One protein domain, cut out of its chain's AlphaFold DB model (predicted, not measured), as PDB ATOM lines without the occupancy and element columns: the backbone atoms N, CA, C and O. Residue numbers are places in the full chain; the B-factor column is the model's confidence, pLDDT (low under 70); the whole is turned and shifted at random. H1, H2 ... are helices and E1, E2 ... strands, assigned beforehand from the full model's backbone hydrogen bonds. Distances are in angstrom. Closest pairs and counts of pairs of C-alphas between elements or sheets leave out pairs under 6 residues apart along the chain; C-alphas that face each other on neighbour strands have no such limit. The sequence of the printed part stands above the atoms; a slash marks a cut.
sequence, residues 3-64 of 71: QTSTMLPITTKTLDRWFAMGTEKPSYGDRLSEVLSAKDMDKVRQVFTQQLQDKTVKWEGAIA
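What this domain is: This is residues 3 to 64 of the 71 residues of an uncharacterized protein of Okeania sp. SIO2H7 (UniProt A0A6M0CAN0). A two-stranded antiparallel ribbon, E1 and E2, forms one leg of an arch, and a cluster of three helices forms the other. The helices' centres make a triangle: H1 and H3 run side by side in opposite ways, and H2 packs on both, away from the ribbon. The printed part has 62 residues, with three named helices and two named strands in the order E1, H1, H2, H3, E2, and the class is mixed, helices and strands. It is only just loose, close to compact, with a radius of gyration of the C-alphas of 12.9 A and spans of 33 by 29 by 18 A.

How they stand to each other: The sheet holds E1, residues 3 to 10, and E2, residues 55 to 63, antiparallel neighbours at 151 degrees between their directions. N 6 and O 59 are 2.9 A apart and N 10 and O 55 are 2.8 A apart, both within hydrogen-bond range. E1 bends by 54 degrees at residue 7. Between the strands in the chain come H1, residues 12 to 19, H2, residues 28 to 33, and H3, residues 38 to 52. One pair of C-alphas of E1 and H3 is within 8 A, those of Ile 10 and Leu 52, 6.1 A apart. H1 touches H3, which takes part with residues 45 to 49 alone, at a shallow tilt of 30 degrees, opposite ways; the closest C-alphas, of Leu 15 and Thr 49, are 7.2 A apart. H1 touches H2 at a steep tilt of 44 degrees, the same way; their closest C-alphas, of Phe 19 and Gly 29, are 4.2 A apart. H2 and H3 form a helical hairpin, at a shallow tilt of 32 degrees, opposite ways. They only just touch, with 3 pairs of C-alphas within 8 A; of H3, residue 41 alone takes part, and the closest C-alphas, of Ser 33 and Met 41, are 6.8 A apart. With 2 of the 3 pairs of touching helices at a shallow tilt, the helix packing is mostly aligned, but only just. H2 is apart from both strands, and H1 is apart from E2. In H1, H2 and H3 every O i to N i+4 pair is within hydrogen-bond range.

Where its parts are: E1 begins at C-alpha 3, (-13.571, -23.712, 23.622), and is 20.4 A long from first to last C-alpha. E2 is 24.2 A long and ends at C-alpha 63, (-12.827, -30.174, 23.416). H3, the longest helix, begins at C-alpha 38, (-42.066, -39.756, 11.953), and is 20.6 A long. H1 is 10.8 A long and H2 8.7 A.

The domain as a whole: The two C-alphas farthest apart, of Lys 39 and Ala 64, are 35.7 A apart, and those of Gln 3 and Ala 64, the first and last printed, 9.2 A. The printed part has no cut. The links E1 to H1, H2 to H3 and H3 to E2 are tight, and H1 to H2, with 8 residues between them, is short. Mean pLDDT of the printed part is 90.9, and no printed residue is under 70.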
ATOM      1  N   GLN A   3     -12.390 -24.174  24.349       81.44
ATOM      2  CA  GLN A   3     -13.571 -23.712  23.622       81.44
ATOM      3  C   GLN A   3     -13.176 -23.356  22.189       81.44
ATOM      4  O   GLN A   3     -12.171 -22.686  21.962       81.44
ATOM      5  N   THR A   4     -13.981 -23.772  21.220       84.50
ATOM      6  CA  THR A   4     -13.776 -23.456  19.805       84.50
ATOM      7  C   THR A   4     -15.010 -22.749  19.268       84.50
ATOM      8  O   THR A   4     -16.134 -23.181  19.510       84.50
ATOM      9  N   SER A   5     -14.805 -21.658  18.532       83.75
ATOM     10  CA  SER A   5     -15.845 -20.986  17.751       83.75
ATOM     11  C   SER A   5     -15.469 -21.048  16.276       83.75
ATOM     12  O   SER A   5     -14.358 -20.675  15.904       83.75
ATOM     13  N   THR A   6     -16.375 -21.518  15.422       88.00
ATOM     14  CA  THR A   6     -16.140 -21.611  13.974       88.00
ATOM     15  C   THR A   6     -17.376 -21.167  13.213       88.00
ATOM     16  O   THR A   6     -18.494 -21.541  13.550       88.00
ATOM     17  N   MET A   7     -17.177 -20.371  12.167       89.44
ATOM     18  CA  MET A   7     -18.245 -20.038  11.230       89.44
ATOM     19  C   MET A   7     -18.486 -21.250  10.330       89.44
ATOM     20  O   MET A   7     -17.648 -21.573   9.489       89.44
ATOM     21  N   LEU A   8     -19.603 -21.949  10.540       89.12
ATOM     22  CA  LEU A   8     -19.935 -23.173   9.819       89.12
ATOM     23  C   LEU A   8     -21.050 -22.895   8.801       89.12
ATOM     24  O   LEU A   8     -22.162 -22.553   9.211       89.12
ATOM     25  N   PRO A   9     -20.798 -23.055   7.490       90.50
ATOM     26  CA  PRO A   9     -21.854 -22.997   6.490       90.50
ATOM     27  C   PRO A   9     -22.729 -24.251   6.584       90.50
ATOM     28  O   PRO A   9     -22.253 -25.385   6.450       90.50
ATOM     29  N   ILE A  10     -24.026 -24.059   6.803       92.25
ATOM     30  CA  ILE A  10     -25.001 -25.145   6.827       92.25
ATOM     31  C   ILE A  10     -25.530 -25.353   5.408       92.25
ATOM     32  O   ILE A  10     -26.448 -24.685   4.941       92.25
ATOM     33  N   THR A  11     -24.916 -26.300   4.706       92.12
ATOM     34  CA  THR A  11     -25.334 -26.698   3.356       92.12
ATOM     35  C   THR A  11     -26.449 -27.739   3.405       92.12
ATOM     36  O   THR A  11     -26.604 -28.450   4.403       92.12
ATOM     37  N   THR A  12     -27.156 -27.929   2.292       90.62
ATOM     38  CA  THR A  12     -28.107 -29.039   2.122       90.62
ATOM     39  C   THR A  12     -27.467 -30.388   2.452       90.62
ATOM     40  O   THR A  12     -28.026 -31.169   3.212       90.62
ATOM     41  N   LYS A  13     -26.222 -30.613   2.008       91.62
ATOM     42  CA  LYS A  13     -25.462 -31.839   2.302       91.62
ATOM     43  C   LYS A  13     -25.183 -32.025   3.800       91.62
ATOM     44  O   LYS A  13     -25.104 -33.159   4.270       91.62
ATOM     45  N   THR A  14     -25.021 -30.931   4.548       91.50
ATOM     46  CA  THR A  14     -24.867 -30.963   6.010       91.50
ATOM     47  C   THR A  14     -26.157 -31.448   6.668       91.50
ATOM     48  O   THR A  14     -26.108 -32.367   7.483       91.50
ATOM     49  N   LEU A  15     -27.301 -30.885   6.271       92.75
ATOM     50  CA  LEU A  15     -28.611 -31.288   6.785       92.75
ATOM     51  C   LEU A  15     -28.949 -32.734   6.404       92.75
ATOM     52  O   LEU A  15     -29.345 -33.511   7.267       92.75
ATOM     53  N   ASP A  16     -28.716 -33.134   5.154       93.06
ATOM     54  CA  ASP A  16     -28.949 -34.513   4.715       93.06
ATOM     55  C   ASP A  16     -28.118 -35.508   5.523       93.06
ATOM     56  O   ASP A  16     -28.633 -36.542   5.933       93.06
ATOM     57  N   ARG A  17     -26.858 -35.179   5.841       92.56
ATOM     58  CA  ARG A  17     -26.032 -36.016   6.720       92.56
ATOM     59  C   ARG A  17     -26.609 -36.121   8.133       92.56
ATOM     60  O   ARG A  17     -26.499 -37.182   8.736       92.56
ATOM     61  N   TRP A  18     -27.169 -35.044   8.683       93.50
ATOM     62  CA  TRP A  18     -27.744 -35.072  10.032       93.50
ATOM     63  C   TRP A  18     -28.953 -36.003  10.121       93.50
ATOM     64  O   TRP A  18     -29.103 -36.670  11.140       93.50
ATOM     65  N   PHE A  19     -29.771 -36.068   9.069       93.38
ATOM     66  CA  PHE A  19     -30.999 -36.870   9.033       93.38
ATOM     67  C   PHE A  19     -30.868 -38.211   8.291       93.38
ATOM     68  O   PHE A  19     -31.818 -38.989   8.288       93.38
ATOM     69  N   ALA A  20     -29.730 -38.500   7.658       92.62
ATOM     70  CA  ALA A  20     -29.463 -39.803   7.056       92.62
ATOM     71  C   ALA A  20     -29.302 -40.877   8.138       92.62
ATOM     72  O   ALA A  20     -28.767 -40.593   9.207       92.62
ATOM     73  N   MET A  21     -29.704 -42.114   7.850       89.81
ATOM     74  CA  MET A  21     -29.434 -43.231   8.755       89.81
ATOM     75  C   MET A  21     -27.927 -43.429   8.927       89.81
ATOM     76  O   MET A  21     -27.175 -43.547   7.955       89.81
ATOM     77  N   GLY A  22     -27.499 -43.473  10.178       87.50
ATOM     78  CA  GLY A  22     -26.155 -43.831  10.576       87.50
ATOM     79  C   GLY A  22     -25.936 -45.335  10.460       87.50
ATOM     80  O   GLY A  22     -26.787 -46.134  10.836       87.50
ATOM     81  N   THR A  23     -24.784 -45.733   9.927       82.44
ATOM     82  CA  THR A  23     -24.425 -47.149   9.776       82.44
ATOM     83  C   THR A  23     -23.667 -47.660  11.002       82.44
ATOM     84  O   THR A  23     -24.141 -48.546  11.701       82.44
ATOM     85  N   GLU A  24     -22.502 -47.079  11.295       85.94
ATOM     86  CA  GLU A  24     -21.654 -47.476  12.434       85.94
ATOM     87  C   GLU A  24     -21.979 -46.708  13.720       85.94
ATOM     88  O   GLU A  24     -21.751 -47.193  14.829       85.94
ATOM     89  N   LYS A  25     -22.483 -45.479  13.581       88.19
ATOM     90  CA  LYS A  25     -22.892 -44.614  14.690       88.19
ATOM     91  C   LYS A  25     -24.227 -43.972  14.338       88.19
ATOM     92  O   LYS A  25     -24.335 -43.481  13.214       88.19
ATOM     93  N   PRO A  26     -25.192 -43.928  15.272       89.62
ATOM     94  CA  PRO A  26     -26.478 -43.293  15.027       89.62
ATOM     95  C   PRO A  26     -26.267 -41.824  14.665       89.62
ATOM     96  O   PRO A  26     -25.492 -41.112  15.315       89.62
ATOM     97  N   SER A  27     -26.944 -41.386  13.611       92.69
ATOM     98  CA  SER A  27     -26.988 -39.990  13.211       92.69
ATOM     99  C   SER A  27     -27.815 -39.167  14.195       92.69
ATOM    100  O   SER A  27     -28.447 -39.680  15.123       92.69
ATOM    101  N   TYR A  28     -27.824 -37.853  13.987       91.75
ATOM    102  CA  TYR A  28     -28.690 -36.977  14.764       91.75
ATOM    103  C   TYR A  28     -30.173 -37.328  14.557       91.75
ATOM    104  O   TYR A  28     -30.936 -37.369  15.520       91.75
ATOM    105  N   GLY A  29     -30.560 -37.654  13.319       92.38
ATOM    106  CA  GLY A  29     -31.903 -38.104  12.971       92.38
ATOM    107  C   GLY A  29     -32.277 -39.423  13.638       92.38
ATOM    108  O   GLY A  29     -33.375 -39.519  14.182       92.38
ATOM    109  N   ASP A  30     -31.357 -40.393  13.678       92.69
ATOM    110  CA  ASP A  30     -31.596 -41.676  14.354       92.69
ATOM    111  C   ASP A  30     -31.892 -41.457  15.840       92.69
ATOM    112  O   ASP A  30     -32.898 -41.941  16.354       92.69
ATOM    113  N   ARG A  31     -31.074 -40.638  16.516       94.06
ATOM    114  CA  ARG A  31     -31.277 -40.299  17.934       94.06
ATOM    115  C   ARG A  31     -32.607 -39.609  18.196       94.06
ATOM    116  O   ARG A  31     -33.262 -39.904  19.189       94.06
ATOM    117  N   LEU A  32     -33.011 -38.684  17.328       92.69
ATOM    118  CA  LEU A  32     -34.293 -38.001  17.479       92.69
ATOM    119  C   LEU A  32     -35.479 -38.941  17.234       92.69
ATOM    120  O   LEU A  32     -36.490 -38.826  17.920       92.69
ATOM    121  N   SER A  33     -35.353 -39.897  16.313       92.69
ATOM    122  CA  SER A  33     -36.413 -40.871  16.029       92.69
ATOM    123  C   SER A  33     -36.681 -41.850  17.180       92.69
ATOM    124  O   SER A  33     -37.767 -42.420  17.237       92.69
ATOM    125  N   GLU A  34     -35.754 -42.002  18.138       94.56
ATOM    126  CA  GLU A  34     -35.993 -42.774  19.370       94.56
ATOM    127  C   GLU A  34     -37.108 -42.150  20.235       94.56
ATOM    128  O   GLU A  34     -37.762 -42.852  21.006       94.56
ATOM    129  N   VAL A  35     -37.336 -40.834  20.116       95.25
ATOM    130  CA  VAL A  35     -38.264 -40.072  20.975       95.25
ATOM    131  C   VAL A  35     -39.330 -39.287  20.206       95.25
ATOM    132  O   VAL A  35     -40.299 -38.823  20.807       95.25
ATOM    133  N   LEU A  36     -39.178 -39.129  18.889       93.69
ATOM    134  CA  LEU A  36     -40.109 -38.407  18.028       93.69
ATOM    135  C   LEU A  36     -40.819 -39.346  17.057       93.69
ATOM    136  O   LEU A  36     -40.231 -40.259  16.482       93.69
ATOM    137  N   SER A  37     -42.095 -39.053  16.807       94.19
ATOM    138  CA  SER A  37     -42.834 -39.689  15.719       94.19
ATOM    139  C   SER A  37     -42.246 -39.290  14.359       94.19
ATOM    140  O   SER A  37     -41.662 -38.214  14.216       94.19
ATOM    141  N   ALA A  38     -42.476 -40.098  13.320       91.88
ATOM    142  CA  ALA A  38     -42.066 -39.756  11.953       91.88
ATOM    143  C   ALA A  38     -42.607 -38.381  11.500       91.88
ATOM    144  O   ALA A  38     -41.893 -37.596  10.884       91.88
ATOM    145  N   LYS A  39     -43.842 -38.042  11.896       94.31
ATOM    146  CA  LYS A  39     -44.457 -36.741  11.595       94.31
ATOM    147  C   LYS A  39     -43.718 -35.579  12.261       94.31
ATOM    148  O   LYS A  39     -43.619 -34.501  11.679       94.31
ATOM    149  N   ASP A  40     -43.246 -35.762  13.490       94.31
ATOM    150  CA  ASP A  40     -42.501 -34.717  14.193       94.31
ATOM    151  C   ASP A  40     -41.059 -34.631  13.689       94.31
ATOM    152  O   ASP A  40     -40.534 -33.526  13.564       94.31
ATOM    153  N   MET A  41     -40.469 -35.754  13.276       94.38
ATOM    154  CA  MET A  41     -39.198 -35.773  12.551       94.38
ATOM    155  C   MET A  41     -39.256 -34.963  11.252       94.38
ATOM    156  O   MET A  41     -38.361 -34.153  11.004       94.38
ATOM    157  N   ASP A  42     -40.323 -35.103  10.461       93.75
ATOM    158  CA  ASP A  42     -40.504 -34.316   9.235       93.75
ATOM    159  C   ASP A  42     -40.607 -32.814   9.521       93.75
ATOM    160  O   ASP A  42     -39.979 -32.005   8.832       93.75
ATOM    161  N   LYS A  43     -41.333 -32.418  10.577       95.44
ATOM    162  CA  LYS A  43     -41.395 -31.008  10.997       95.44
ATOM    163  C   LYS A  43     -40.026 -30.485  11.412       95.44
ATOM    164  O   LYS A  43     -39.662 -29.376  11.029       95.44
ATOM    165  N   VAL A  44     -39.265 -31.261  12.187       94.25
ATOM    166  CA  VAL A  44     -37.911 -30.876  12.610       94.25
ATOM    167  C   VAL A  44     -37.022 -30.680  11.386       94.25
ATOM    168  O   VAL A  44     -36.386 -29.632  11.264       94.25
ATOM    169  N   ARG A  45     -37.038 -31.625  10.438       93.62
ATOM    170  CA  ARG A  45     -36.289 -31.499   9.182       93.62
ATOM    171  C   ARG A  45     -36.692 -30.237   8.422       93.62
ATOM    172  O   ARG A  45     -35.823 -29.465   8.030       93.62
ATOM    173  N   GLN A  46     -37.992 -29.986   8.276       94.94
ATOM    174  CA  GLN A  46     -38.510 -28.807   7.583       94.94
ATOM    175  C   GLN A  46     -38.053 -27.497   8.238       94.94
ATOM    176  O   GLN A  46     -37.587 -26.595   7.541       94.94
ATOM    177  N   VAL A  47     -38.147 -27.389   9.567       95.50
ATOM    178  CA  VAL A  47     -37.712 -26.196  10.308       95.50
ATOM    179  C   VAL A  47     -36.207 -25.983  10.153       95.50
ATOM    180  O   VAL A  47     -35.780 -24.858   9.906       95.50
ATOM    181  N   PHE A  48     -35.402 -27.045  10.234       94.12
ATOM    182  CA  PHE A  48     -33.952 -26.962  10.038       94.12
ATOM    183  C   PHE A  48     -33.605 -26.481   8.630       94.12
ATOM    184  O   PHE A  48     -32.798 -25.566   8.480       94.12
ATOM    185  N   THR A  49     -34.246 -27.038   7.603       93.75
ATOM    186  CA  THR A  49     -34.069 -26.594   6.218       93.75
ATOM    187  C   THR A  49     -34.436 -25.119   6.064       93.75
ATOM    188  O   THR A  49     -33.623 -24.335   5.590       93.75
ATOM    189  N   GLN A  50     -35.603 -24.690   6.540       94.06
ATOM    190  CA  GLN A  50     -36.039 -23.294   6.406       94.06
ATOM    191  C   GLN A  50     -35.155 -22.304   7.173       94.06
ATOM    192  O   GLN A  50     -34.940 -21.179   6.723       94.06
ATOM    193  N   GLN A  51     -34.675 -22.695   8.353       93.06
ATOM    194  CA  GLN A  51     -33.993 -21.775   9.256       93.06
ATOM    195  C   GLN A  51     -32.480 -21.792   9.125       93.06
ATOM    196  O   GLN A  51     -31.862 -20.792   9.488       93.06
ATOM    197  N   LEU A  52     -31.883 -22.881   8.646       92.00
ATOM    198  CA  LEU A  52     -30.434 -23.057   8.640       92.00
ATOM    199  C   LEU A  52     -29.855 -23.252   7.243       92.00
ATOM    200  O   LEU A  52     -28.683 -22.939   7.072       92.00
ATOM    201  N   GLN A  53     -30.622 -23.733   6.257       91.88
ATOM    202  CA  GLN A  53     -30.075 -23.955   4.918       91.88
ATOM    203  C   GLN A  53     -29.482 -22.657   4.352       91.88
ATOM    204  O   GLN A  53     -30.079 -21.585   4.458       91.88
ATOM    205  N   ASP A  54     -28.282 -22.777   3.786       90.38
ATOM    206  CA  ASP A  54     -27.508 -21.697   3.170       90.38
ATOM    207  C   ASP A  54     -27.120 -20.565   4.142       90.38
ATOM    208  O   ASP A  54     -26.640 -19.509   3.726       90.38
ATOM    209  N   LYS A  55     -27.255 -20.792   5.458       90.75
ATOM    210  CA  LYS A  55     -26.771 -19.873   6.492       90.75
ATOM    211  C   LYS A  55     -25.427 -20.322   7.045       90.75
ATOM    212  O   LYS A  55     -25.186 -21.502   7.290       90.75
ATOM    213  N   THR A  56     -24.576 -19.346   7.331       91.50
ATOM    214  CA  THR A  56     -23.359 -19.562   8.112       91.50
ATOM    215  C   THR A  56     -23.654 -19.242   9.566       91.50
ATOM    216  O   THR A  56     -23.973 -18.101   9.902       91.50
ATOM    217  N   VAL A  57     -23.556 -20.247  10.432       90.19
ATOM    218  CA  VAL A  57     -23.816 -20.097  11.865       90.19
ATOM    219  C   VAL A  57     -22.509 -20.049  12.640       90.19
ATOM    220  O   VAL A  57     -21.532 -20.708  12.279       90.19
ATOM    221  N   LYS A  58     -22.491 -19.284  13.732       90.25
ATOM    222  CA  LYS A  58     -21.404 -19.353  14.705       90.25
ATOM    223  C   LYS A  58     -21.574 -20.646  15.502       90.25
ATOM    224  O   LYS A  58     -22.434 -20.732  16.372       90.25
ATOM    225  N   TRP A  59     -20.791 -21.658  15.158       88.00
ATOM    226  CA  TRP A  59     -20.783 -22.942  15.840       88.00
ATOM    227  C   TRP A  59     -19.830 -22.885  17.031       88.00
ATOM    228  O   TRP A  59     -18.643 -22.606  16.854       88.00
ATOM    229  N   GLU A  60     -20.344 -23.151  18.228       87.69
ATOM    230  CA  GLU A  60     -19.553 -23.205  19.456       87.69
ATOM    231  C   GLU A  60     -19.412 -24.659  19.918       87.69
ATOM    232  O   GLU A  60     -20.383 -25.412  19.969       87.69
ATOM    233  N   GLY A  61     -18.184 -25.070  20.224       85.06
ATOM    234  CA  GLY A  61     -17.860 -26.414  20.694       85.06
ATOM    235  C   GLY A  61     -16.858 -26.387  21.841       85.06
ATOM    236  O   GLY A  61     -16.186 -25.382  22.072       85.06
ATOM    237  N   ALA A  62     -16.746 -27.505  22.556       83.44
ATOM    238  CA  ALA A  62     -15.748 -27.696  23.600       83.44
ATOM    239  C   ALA A  62     -15.013 -29.024  23.398       83.44
ATOM    240  O   ALA A  62     -15.640 -30.064  23.198       83.44
ATOM    241  N   ILE A  63     -13.683 -28.989  23.471       83.25
ATOM    242  CA  ILE A  63     -12.827 -30.174  23.416       83.25
ATOM    243  C   ILE A  63     -12.392 -30.519  24.843       83.25
ATOM    244  O   ILE A  63     -11.783 -29.707  25.553       83.25
ATOM    245  N   ALA A  64     -12.715 -31.739  25.272       83.19
ATOM    246  CA  ALA A  64     -12.302 -32.302  26.552       83.19
ATOM    247  C   ALA A  64     -11.411 -33.529  26.319       83.19
ATOM    248  O   ALA A  64     -11.792 -34.451  25.601       83.19
TER     249      ALA A  64